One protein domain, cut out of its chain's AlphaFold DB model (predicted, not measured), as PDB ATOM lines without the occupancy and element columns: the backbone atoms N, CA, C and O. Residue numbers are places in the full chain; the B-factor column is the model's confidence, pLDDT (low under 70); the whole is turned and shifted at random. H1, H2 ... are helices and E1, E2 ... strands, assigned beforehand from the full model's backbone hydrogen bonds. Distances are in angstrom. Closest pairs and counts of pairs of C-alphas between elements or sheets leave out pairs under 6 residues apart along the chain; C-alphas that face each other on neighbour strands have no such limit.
ATOM      1  N   GLU A  13     -35.717  -7.148  11.596       48.25
ATOM      2  CA  GLU A  13     -36.571  -6.045  12.032       48.25
ATOM      3  C   GLU A  13     -36.897  -6.140  13.529       48.25
ATOM      4  O   GLU A  13     -37.052  -5.123  14.204       48.25
ATOM      5  N   LEU A  14     -36.996  -7.358  14.071       55.75
ATOM      6  CA  LEU A  14     -37.193  -7.581  15.499       55.75
ATOM      7  C   LEU A  14     -35.905  -7.289  16.285       55.75
ATOM      8  O   LEU A  14     -35.983  -6.659  17.335       55.75
ATOM      9  N   LEU A  15     -34.732  -7.656  15.759       57.12
ATOM     10  CA  LEU A  15     -33.440  -7.285  16.355       57.12
ATOM     11  C   LEU A  15     -33.210  -5.766  16.340       57.12
ATOM     12  O   LEU A  15     -32.757  -5.206  17.335       57.12
ATOM     13  N   GLU A  16     -33.574  -5.085  15.254       54.75
ATOM     14  CA  GLU A  16     -33.501  -3.622  15.148       54.75
ATOM     15  C   GLU A  16     -34.434  -2.929  16.154       54.75
ATOM     16  O   GLU A  16     -34.029  -1.969  16.806       54.75
ATOM     17  N   ARG A  17     -35.643  -3.462  16.371       59.44
ATOM     18  CA  ARG A  17     -36.560  -2.959  17.410       59.44
ATOM     19  C   ARG A  17     -36.038  -3.197  18.822       59.44
ATOM     20  O   ARG A  17     -36.099  -2.294  19.649       59.44
ATOM     21  N   VAL A  18     -35.492  -4.384  19.091       62.25
ATOM     22  CA  VAL A  18     -34.874  -4.703  20.387       62.25
ATOM     23  C   VAL A  18     -33.694  -3.771  20.654       62.25
ATOM     24  O   VAL A  18     -33.558  -3.267  21.765       62.25
ATOM     25  N   LYS A  19     -32.881  -3.474  19.634       63.25
ATOM     26  CA  LYS A  19     -31.803  -2.486  19.715       63.25
ATOM     27  C   LYS A  19     -32.327  -1.090  20.055       63.25
ATOM     28  O   LYS A  19     -31.789  -0.457  20.959       63.25
ATOM     29  N   ASP A  20     -33.370  -0.616  19.384       62.72
ATOM     30  CA  ASP A  20     -33.942   0.707  19.657       62.72
ATOM     31  C   ASP A  20     -34.530   0.812  21.074       62.72
ATOM     32  O   ASP A  20     -34.316   1.815  21.763       62.72
ATOM     33  N   ASP A  21     -35.201  -0.234  21.557       63.91
ATOM     34  CA  ASP A  21     -35.728  -0.291  22.926       63.91
ATOM     35  C   ASP A  21     -34.599  -0.352  23.972       63.91
ATOM     36  O   ASP A  21     -34.638   0.340  25.001       63.91
ATOM     37  N   LEU A  22     -33.534  -1.104  23.673       57.94
ATOM     38  CA  LEU A  22     -32.299  -1.165  24.461       57.94
ATOM     39  C   LEU A  22     -31.477   0.124  24.414       57.94
ATOM     40  O   LEU A  22     -30.595   0.293  25.248       57.94
ATOM     41  N   LEU A  23     -31.730   1.049  23.494       61.12
ATOM     42  CA  LEU A  23     -31.104   2.374  23.499       61.12
ATOM     43  C   LEU A  23     -31.960   3.408  24.246       61.12
ATOM     44  O   LEU A  23     -31.425   4.394  24.746       61.12
ATOM     45  N   ARG A  24     -33.273   3.173  24.386       65.25
ATOM     46  CA  ARG A  24     -34.234   4.131  24.968       65.25
ATOM     47  C   ARG A  24     -34.456   4.020  26.477       65.25
ATOM     48  O   ARG A  24     -34.854   5.008  27.088       65.25
ATOM     49  N   GLY A  25     -34.247   2.862  27.105       55.97
ATOM     50  CA  GLY A  25     -34.425   2.760  28.567       55.97
ATOM     51  C   GLY A  25     -33.259   3.377  29.370       55.97
ATOM     52  O   GLY A  25     -32.148   3.493  28.876       55.97
ATOM     53  N   ASN A  26     -33.462   3.751  30.627       55.06
ATOM     54  CA  ASN A  26     -32.375   4.175  31.516       55.06
ATOM     55  C   ASN A  26     -32.055   3.028  32.479       55.06
ATOM     56  O   ASN A  26     -32.879   2.721  33.335       55.06
ATOM     57  N   GLY A  27     -30.884   2.394  32.354       48.25
ATOM     58  CA  GLY A  27     -30.409   1.440  33.364       48.25
ATOM     59  C   GLY A  27     -29.430   0.381  32.856       48.25
ATOM     60  O   GLY A  27     -29.847  -0.534  32.156       48.25
ATOM     61  N   VAL A  28     -28.165   0.568  33.257       42.66
ATOM     62  CA  VAL A  28     -27.069  -0.382  33.576       42.66
ATOM     63  C   VAL A  28     -26.711  -1.500  32.566       42.66
ATOM     64  O   VAL A  28     -27.542  -2.314  32.188       42.66
ATOM     65  N   SER A  29     -25.421  -1.534  32.189       50.19
ATOM     66  CA  SER A  29     -24.704  -2.505  31.328       50.19
ATOM     67  C   SER A  29     -25.326  -2.810  29.967       50.19
ATOM     68  O   SER A  29     -25.748  -3.922  29.670       50.19
ATOM     69  N   ARG A  30     -25.340  -1.793  29.101       50.88
ATOM     70  CA  ARG A  30     -25.826  -1.889  27.713       50.88
ATOM     71  C   ARG A  30     -24.722  -1.918  26.662       50.88
ATOM     72  O   ARG A  30     -25.036  -2.067  25.488       50.88
ATOM     73  N   SER A  31     -23.458  -1.763  27.057       53.44
ATOM     74  CA  SER A  31     -22.317  -1.729  26.134       53.44
ATOM     75  C   SER A  31     -22.195  -3.042  25.365       53.44
ATOM     76  O   SER A  31     -22.202  -3.020  24.139       53.44
ATOM     77  N   CYS A  32     -22.191  -4.179  26.062       49.44
ATOM     78  CA  CYS A  32     -21.947  -5.489  25.455       49.44
ATOM     79  C   CYS A  32     -23.077  -5.904  24.492       49.44
ATOM     80  O   CYS A  32     -22.819  -6.179  23.325       49.44
ATOM     81  N   LEU A  33     -24.344  -5.818  24.925       51.44
ATOM     82  CA  LEU A  33     -25.512  -6.172  24.097       51.44
ATOM     83  C   LEU A  33     -25.723  -5.222  22.903       51.44
ATOM     84  O   LEU A  33     -26.160  -5.645  21.834       51.44
ATOM     85  N   ALA A  34     -25.432  -3.925  23.059       55.81
ATOM     86  CA  ALA A  34     -25.551  -2.972  21.956       55.81
ATOM     87  C   ALA A  34     -24.416  -3.134  20.931       55.81
ATOM     88  O   ALA A  34     -24.651  -2.952  19.735       55.81
ATOM     89  N   LEU A  35     -23.202  -3.482  21.375       54.75
ATOM     90  CA  LEU A  35     -22.090  -3.842  20.491       54.75
ATOM     91  C   LEU A  35     -22.389  -5.141  19.733       54.75
ATOM     92  O   LEU A  35     -22.212  -5.177  18.514       54.75
ATOM     93  N   GLU A  36     -22.945  -6.147  20.412       55.59
ATOM     94  CA  GLU A  36     -23.438  -7.383  19.794       55.59
ATOM     95  C   GLU A  36     -24.477  -7.090  18.704       55.59
ATOM     96  O   GLU A  36     -24.292  -7.483  17.556       55.59
ATOM     97  N   LEU A  37     -25.519  -6.309  19.007       56.81
ATOM     98  CA  LEU A  37     -26.563  -5.951  18.037       56.81
ATOM     99  C   LEU A  37     -26.047  -5.111  16.861       56.81
ATOM    100  O   LEU A  37     -26.484  -5.302  15.728       56.81
ATOM    101  N   ASN A  38     -25.118  -4.183  17.093       57.12
ATOM    102  CA  ASN A  38     -24.526  -3.381  16.019       57.12
ATOM    103  C   ASN A  38     -23.654  -4.216  15.079       57.12
ATOM    104  O   ASN A  38     -23.685  -3.994  13.870       57.12
ATOM    105  N   PHE A  52     -17.400 -14.936  16.339       64.50
ATOM    106  CA  PHE A  52     -17.833 -13.552  16.484       64.50
ATOM    107  C   PHE A  52     -16.933 -12.817  17.483       64.50
ATOM    108  O   PHE A  52     -16.543 -11.684  17.219       64.50
ATOM    109  N   PHE A  53     -16.595 -13.497  18.580       77.50
ATOM    110  CA  PHE A  53     -15.687 -13.061  19.635       77.50
ATOM    111  C   PHE A  53     -14.910 -14.268  20.162       77.50
ATOM    112  O   PHE A  53     -15.285 -15.422  19.945       77.50
ATOM    113  N   TYR A  54     -13.855 -13.990  20.904       84.88
ATOM    114  CA  TYR A  54     -13.109 -14.938  21.709       84.88
ATOM    115  C   TYR A  54     -13.258 -14.555  23.174       84.88
ATOM    116  O   TYR A  54     -13.436 -13.379  23.494       84.88
ATOM    117  N   ALA A  55     -13.197 -15.544  24.057       89.31
ATOM    118  CA  ALA A  55     -13.184 -15.325  25.492       89.31
ATOM    119  C   ALA A  55     -12.110 -16.164  26.170       89.31
ATOM    120  O   ALA A  55     -11.775 -17.255  25.705       89.31
ATOM    121  N   LEU A  56     -11.610 -15.679  27.301       89.69
ATOM    122  CA  LEU A  56     -10.847 -16.502  28.230       89.69
ATOM    123  C   LEU A  56     -11.788 -17.498  28.910       89.69
ATOM    124  O   LEU A  56     -12.887 -17.153  29.338       89.69
ATOM    125  N   CYS A  57     -11.355 -18.744  28.999       90.00
ATOM    126  CA  CYS A  57     -12.104 -19.857  29.549       90.00
ATOM    127  C   CYS A  57     -11.286 -20.498  30.652       90.00
ATOM    128  O   CYS A  57     -10.151 -20.912  30.408       90.00
ATOM    129  N   GLY A  58     -11.861 -20.569  31.847       84.12
ATOM    130  CA  GLY A  58     -11.207 -21.187  32.988       84.12
ATOM    131  C   GLY A  58     -11.055 -22.705  32.838       84.12
ATOM    132  O   GLY A  58     -11.656 -23.327  31.954       84.12
ATOM    133  N   PRO A  59     -10.323 -23.348  33.762       83.69
ATOM    134  CA  PRO A  59     -10.146 -24.801  33.772       83.69
ATOM    135  C   PRO A  59     -11.455 -25.577  34.003       83.69
ATOM    136  O   PRO A  59     -11.514 -26.783  33.773       83.69
ATOM    137  N   ASP A  60     -12.521 -24.903  34.446       83.88
ATOM    138  CA  ASP A  60     -13.869 -25.463  34.561       83.88
ATOM    139  C   ASP A  60     -14.627 -25.518  33.220       83.88
ATOM    140  O   ASP A  60     -15.758 -26.013  33.168       83.88
ATOM    141  N   GLY A  61     -14.010 -25.029  32.138       77.56
ATOM    142  CA  GLY A  61     -14.572 -25.010  30.793       77.56
ATOM    143  C   GLY A  61     -15.626 -23.925  30.578       77.56
ATOM    144  O   GLY A  61     -16.362 -23.998  29.590       77.56
ATOM    145  N   LYS A  62     -15.739 -22.941  31.483       78.81
ATOM    146  CA  LYS A  62     -16.678 -21.825  31.337       78.81
ATOM    147  C   LYS A  62     -15.967 -20.549  30.880       78.81
ATOM    148  O   LYS A  62     -14.970 -20.158  31.490       78.81
ATOM    149  N   PRO A  63     -16.498 -19.861  29.856       80.31
ATOM    150  CA  PRO A  63     -15.967 -18.576  29.427       80.31
ATOM    151  C   PRO A  63     -16.276 -17.467  30.440       80.31
ATOM    152  O   PRO A  63     -17.359 -17.415  31.031       80.31
ATOM    153  N   TYR A  64     -15.320 -16.560  30.602       82.19
ATOM    154  CA  TYR A  64     -15.459 -15.321  31.349       82.19
ATOM    155  C   TYR A  64     -16.005 -14.223  30.428       82.19
ATOM    156  O   TYR A  64     -15.506 -14.021  29.327       82.19
ATOM    157  N   TYR A  65     -17.035 -13.510  30.888       75.94
ATOM    158  CA  TYR A  65     -17.762 -12.495  30.108       75.94
ATOM    159  C   TYR A  65     -17.510 -11.063  30.606       75.94
ATOM    160  O   TYR A  65     -18.390 -10.209  30.521       75.94
ATOM    161  N   ASP A  66     -16.340 -10.820  31.188       78.75
ATOM    162  CA  ASP A  66     -15.919  -9.485  31.621       78.75
ATOM    163  C   ASP A  66     -15.272  -8.703  30.466       78.75
ATOM    164  O   ASP A  66     -14.732  -9.313  29.542       78.75
ATOM    165  N   ASP A  67     -15.280  -7.368  30.539       71.94
ATOM    166  CA  ASP A  67     -14.790  -6.467  29.478       71.94
ATOM    167  C   ASP A  67     -13.305  -6.707  29.127       71.94
ATOM    168  O   ASP A  67     -12.876  -6.411  28.014       71.94
ATOM    169  N   TYR A  68     -12.521  -7.271  30.053       77.25
ATOM    170  CA  TYR A  68     -11.110  -7.632  29.846       77.25
ATOM    171  C   TYR A  68     -10.891  -9.092  29.429       77.25
ATOM    172  O   TYR A  68      -9.765  -9.493  29.151       77.25
ATOM    173  N   CYS A  69     -11.945  -9.904  29.422       83.12
ATOM    174  CA  CYS A  69     -11.870 -11.340  29.162       83.12
ATOM    175  C   CYS A  69     -12.447 -11.735  27.804       83.12
ATOM    176  O   CYS A  69     -12.465 -12.925  27.489       83.12
ATOM    177  N   VAL A  70     -12.918 -10.767  27.016       83.06
ATOM    178  CA  VAL A  70     -13.483 -10.978  25.683       83.06
ATOM    179  C   VAL A  70     -12.826 -10.049  24.669       83.06
ATOM    180  O   VAL A  70     -12.549  -8.891  24.967       83.06
ATOM    181  N   ALA A  71     -12.578 -10.546  23.461       82.75
ATOM    182  CA  ALA A  71     -12.047  -9.740  22.366       82.75
ATOM    183  C   ALA A  71     -12.580 -10.215  21.016       82.75
ATOM    184  O   ALA A  71     -13.013 -11.355  20.860       82.75
ATOM    185  N   ASP A  72     -12.537  -9.327  20.035       77.88
ATOM    186  CA  ASP A  72     -12.854  -9.628  18.643       77.88
ATOM    187  C   ASP A  72     -11.832 -10.583  18.007       77.88
ATOM    188  O   ASP A  72     -12.203 -11.457  17.223       77.88
ATOM    189  N   GLU A  73     -10.562 -10.470  18.397       80.69
ATOM    190  CA  GLU A  73      -9.474 -11.316  17.913       80.69
ATOM    191  C   GLU A  73      -8.810 -12.108  19.046       80.69
ATOM    192  O   GLU A  73      -8.505 -11.578  20.113       80.69
ATOM    193  N   ALA A  74      -8.538 -13.393  18.805       83.50
ATOM    194  CA  ALA A  74      -8.001 -14.304  19.819       83.50
ATOM    195  C   ALA A  74      -6.674 -13.829  20.428       83.50
ATOM    196  O   ALA A  74      -6.421 -14.048  21.606       83.50
ATOM    197  N   HIS A  75      -5.827 -13.186  19.624       84.25
ATOM    198  CA  HIS A  75      -4.503 -12.744  20.049       84.25
ATOM    199  C   HIS A  75      -4.524 -11.445  20.868       84.25
ATOM    200  O   HIS A  75      -3.494 -11.065  21.412       84.25
ATOM    201  N   HIS A  76      -5.675 -10.768  20.967       83.94
ATOM    202  CA  HIS A  76      -5.865  -9.640  21.883       83.94
ATOM    203  C   HIS A  76      -6.096 -10.100  23.333       83.94
ATOM    204  O   HIS A  76      -6.087  -9.277  24.246       83.94
ATOM    205  N   LEU A  77      -6.309 -11.402  23.554       83.88
ATOM    206  CA  LEU A  77      -6.466 -11.995  24.875       83.88
ATOM    207  C   LEU A  77      -5.146 -12.627  25.316       83.88
ATOM    208  O   LEU A  77      -4.767 -13.701  24.850       83.88
ATOM    209  N   GLU A  78      -4.464 -11.968  26.245       77.31
ATOM    210  CA  GLU A  78      -3.280 -12.504  26.914       77.31
ATOM    211  C   GLU A  78      -3.652 -12.932  28.338       77.31
ATOM    212  O   GLU A  78      -4.223 -12.161  29.109       77.31
ATOM    213  N   CYS A  79      -3.345 -14.179  28.695       74.25
ATOM    214  CA  CYS A  79      -3.510 -14.684  30.051       74.25
ATOM    215  C   CYS A  79      -2.390 -15.678  30.356       74.25
ATOM    216  O   CYS A  79      -2.208 -16.654  29.631       74.25
ATOM    217  N   GLU A  80      -1.633 -15.421  31.422       75.06
ATOM    218  CA  GLU A  80      -0.535 -16.285  31.880       75.06
ATOM    219  C   GLU A  80      -0.979 -17.271  32.977       75.06
ATOM    220  O   GLU A  80      -0.151 -17.918  33.614       75.06
ATOM    221  N   GLU A  81      -2.285 -17.380  33.235       81.12
ATOM    222  CA  GLU A  81      -2.821 -18.245  34.285       81.12
ATOM    223  C   GLU A  81      -2.955 -19.701  33.810       81.12
ATOM    224  O   GLU A  81      -3.581 -20.002  32.788       81.12
ATOM    225  N   ASP A  82      -2.382 -20.625  34.586       79.88
ATOM    226  CA  ASP A  82      -2.430 -22.057  34.297       79.88
ATOM    227  C   ASP A  82      -3.876 -22.573  34.239       79.88
ATOM    228  O   ASP A  82      -4.650 -22.473  35.192       79.88
ATOM    229  N   GLY A  83      -4.224 -23.198  33.112       80.69
ATOM    230  CA  GLY A  83      -5.550 -23.774  32.884       80.69
ATOM    231  C   GLY A  83      -6.562 -22.815  32.260       80.69
ATOM    232  O   GLY A  83      -7.683 -23.246  31.988       80.69
ATOM    233  N   VAL A  84      -6.177 -21.564  31.984       86.88
ATOM    234  CA  VAL A  84      -6.986 -20.640  31.186       86.88
ATOM    235  C   VAL A  84      -6.686 -20.831  29.699       86.88
ATOM    236  O   VAL A  84      -5.538 -20.960  29.280       86.88
ATOM    237  N   THR A  85      -7.731 -20.874  28.876       89.12
ATOM    238  CA  THR A  85      -7.621 -21.039  27.420       89.12
ATOM    239  C   THR A  85      -8.460 -20.007  26.688       89.12
ATOM    240  O   THR A  85      -9.517 -19.611  27.166       89.12
ATOM    241  N   VAL A  86      -8.017 -19.579  25.508       88.19
ATOM    242  CA  VAL A  86      -8.848 -18.751  24.630       88.19
ATOM    243  C   VAL A  86      -9.810 -19.667  23.880       88.19
ATOM    244  O   VAL A  86      -9.382 -20.562  23.150       88.19
ATOM    245  N   VAL A  87     -11.111 -19.443  24.050       85.19
ATOM    246  CA  VAL A  87     -12.161 -20.189  23.353       85.19
ATOM    247  C   VAL A  87     -12.946 -19.274  22.418       85.19
ATOM    248  O   VAL A  87     -13.255 -18.135  22.775       85.19
ATOM    249  N   PRO A  88     -13.305 -19.751  21.218       79.50
ATOM    250  CA  PRO A  88     -14.213 -19.022  20.347       79.50
ATOM    251  C   PRO A  88     -15.624 -18.988  20.951       79.50
ATOM    252  O   PRO A  88     -16.198 -20.020  21.307       79.50
ATOM    253  N   LEU A  89     -16.210 -17.794  21.023       72.62
ATOM    254  CA  LEU A  89     -17.618 -17.581  21.327       72.62
ATOM    255  C   LEU A  89     -18.412 -17.503  20.019       72.62
ATOM    256  O   LEU A  89     -18.390 -16.512  19.284       72.62
ATOM    257  N   TYR A  90     -19.141 -18.577  19.732       64.06
ATOM    258  CA  TYR A  90     -20.043 -18.645  18.591       64.06
ATOM    259  C   TYR A  90     -21.430 -18.140  18.996       64.06
ATOM    260  O   TYR A  90     -22.209 -18.874  19.599       64.06
TER     261      TYR A  90
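What this domain is: This is residues 13 to 38 and 52 to 90 of the 144 residues of an uncharacterized protein of Pseudomonas amygdali pv. tabaci (UniProt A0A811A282). Two hairpins lie one after the other along a long, loose outline: a pair of helices, H1 and H2, side by side at one end, and a small ribbon of two strands, E1 and E2, at the other. Residues 24 to 29, of which residue 24 belongs to H1 and the others to the loop that joins the helices, stick out free, while the long loop between the strands, residues 58 to 84, folds back and its residues 70 to 71 pair with residues 54 to 55 of E1. The printed part has 65 residues with two named helices and then two named strands, in the order H1, H2, E1, E2; the sheet, E1 - E2, is antiparallel. The class is mixed, helices and strands, with under half of the residues in named elements. The whole is loose, with a radius of gyration of the C-alphas of 14.5 A, and elongated, spanning 42 by 22 by 20 A.

How they stand to each other: Helix H1, residues 13 to 24, and helix H2, residues 31 to 38, form a helical hairpin. They touch, and their closest C-alphas, those of Lys 19 and Leu 37, are 6.5 A apart. They run opposite ways at a shallow tilt of 32 degrees, only just short of steep. In both helices every pair of O i and N i+4 is within hydrogen-bond range. Strand E1, residues 53 to 57, and strand E2, residues 85 to 89, form a hairpin of antiparallel neighbours, with 143 degrees between their directions. The C-alphas of Tyr 54 and Pro 88 face each other at 4.4 A. N 57 and O 85, at 2.7 A, and N 87 and O 55, at 2.8 A, are within hydrogen-bond range. Residues 54 to 55 of E1 also pair with residues 70 to 71, antiparallel. H1 is apart from E1 and E2, and H2 is apart from E2.

Where its parts are: H1 begins at C-alpha 13, (-36.571, -6.045, 12.032), and measures 16.6 A from first to last C-alpha. H2 measures 10.5 A and ends at C-alpha 38, (-24.526, -3.381, 16.019). E1 measures 12.5 A. E2 measures 12.2 A and ends at C-alpha 89, (-17.618, -17.581, 21.327).

The domain as a whole: The two C-alphas farthest apart, those of Glu 13 and Asp 82, are 43.8 A apart. Residues 39 to 51 are not printed, and C-alphas 38 and 52 are 12.2 A apart across this cut. The link from H1 to H2 is short, with 6 residues, and the link from E1 to E2 is long, with 27. The mean pLDDT of the printed part is 70.7; residues 13 to 38, residue 52 and residue 90 are under 70, where the model's confidence is low.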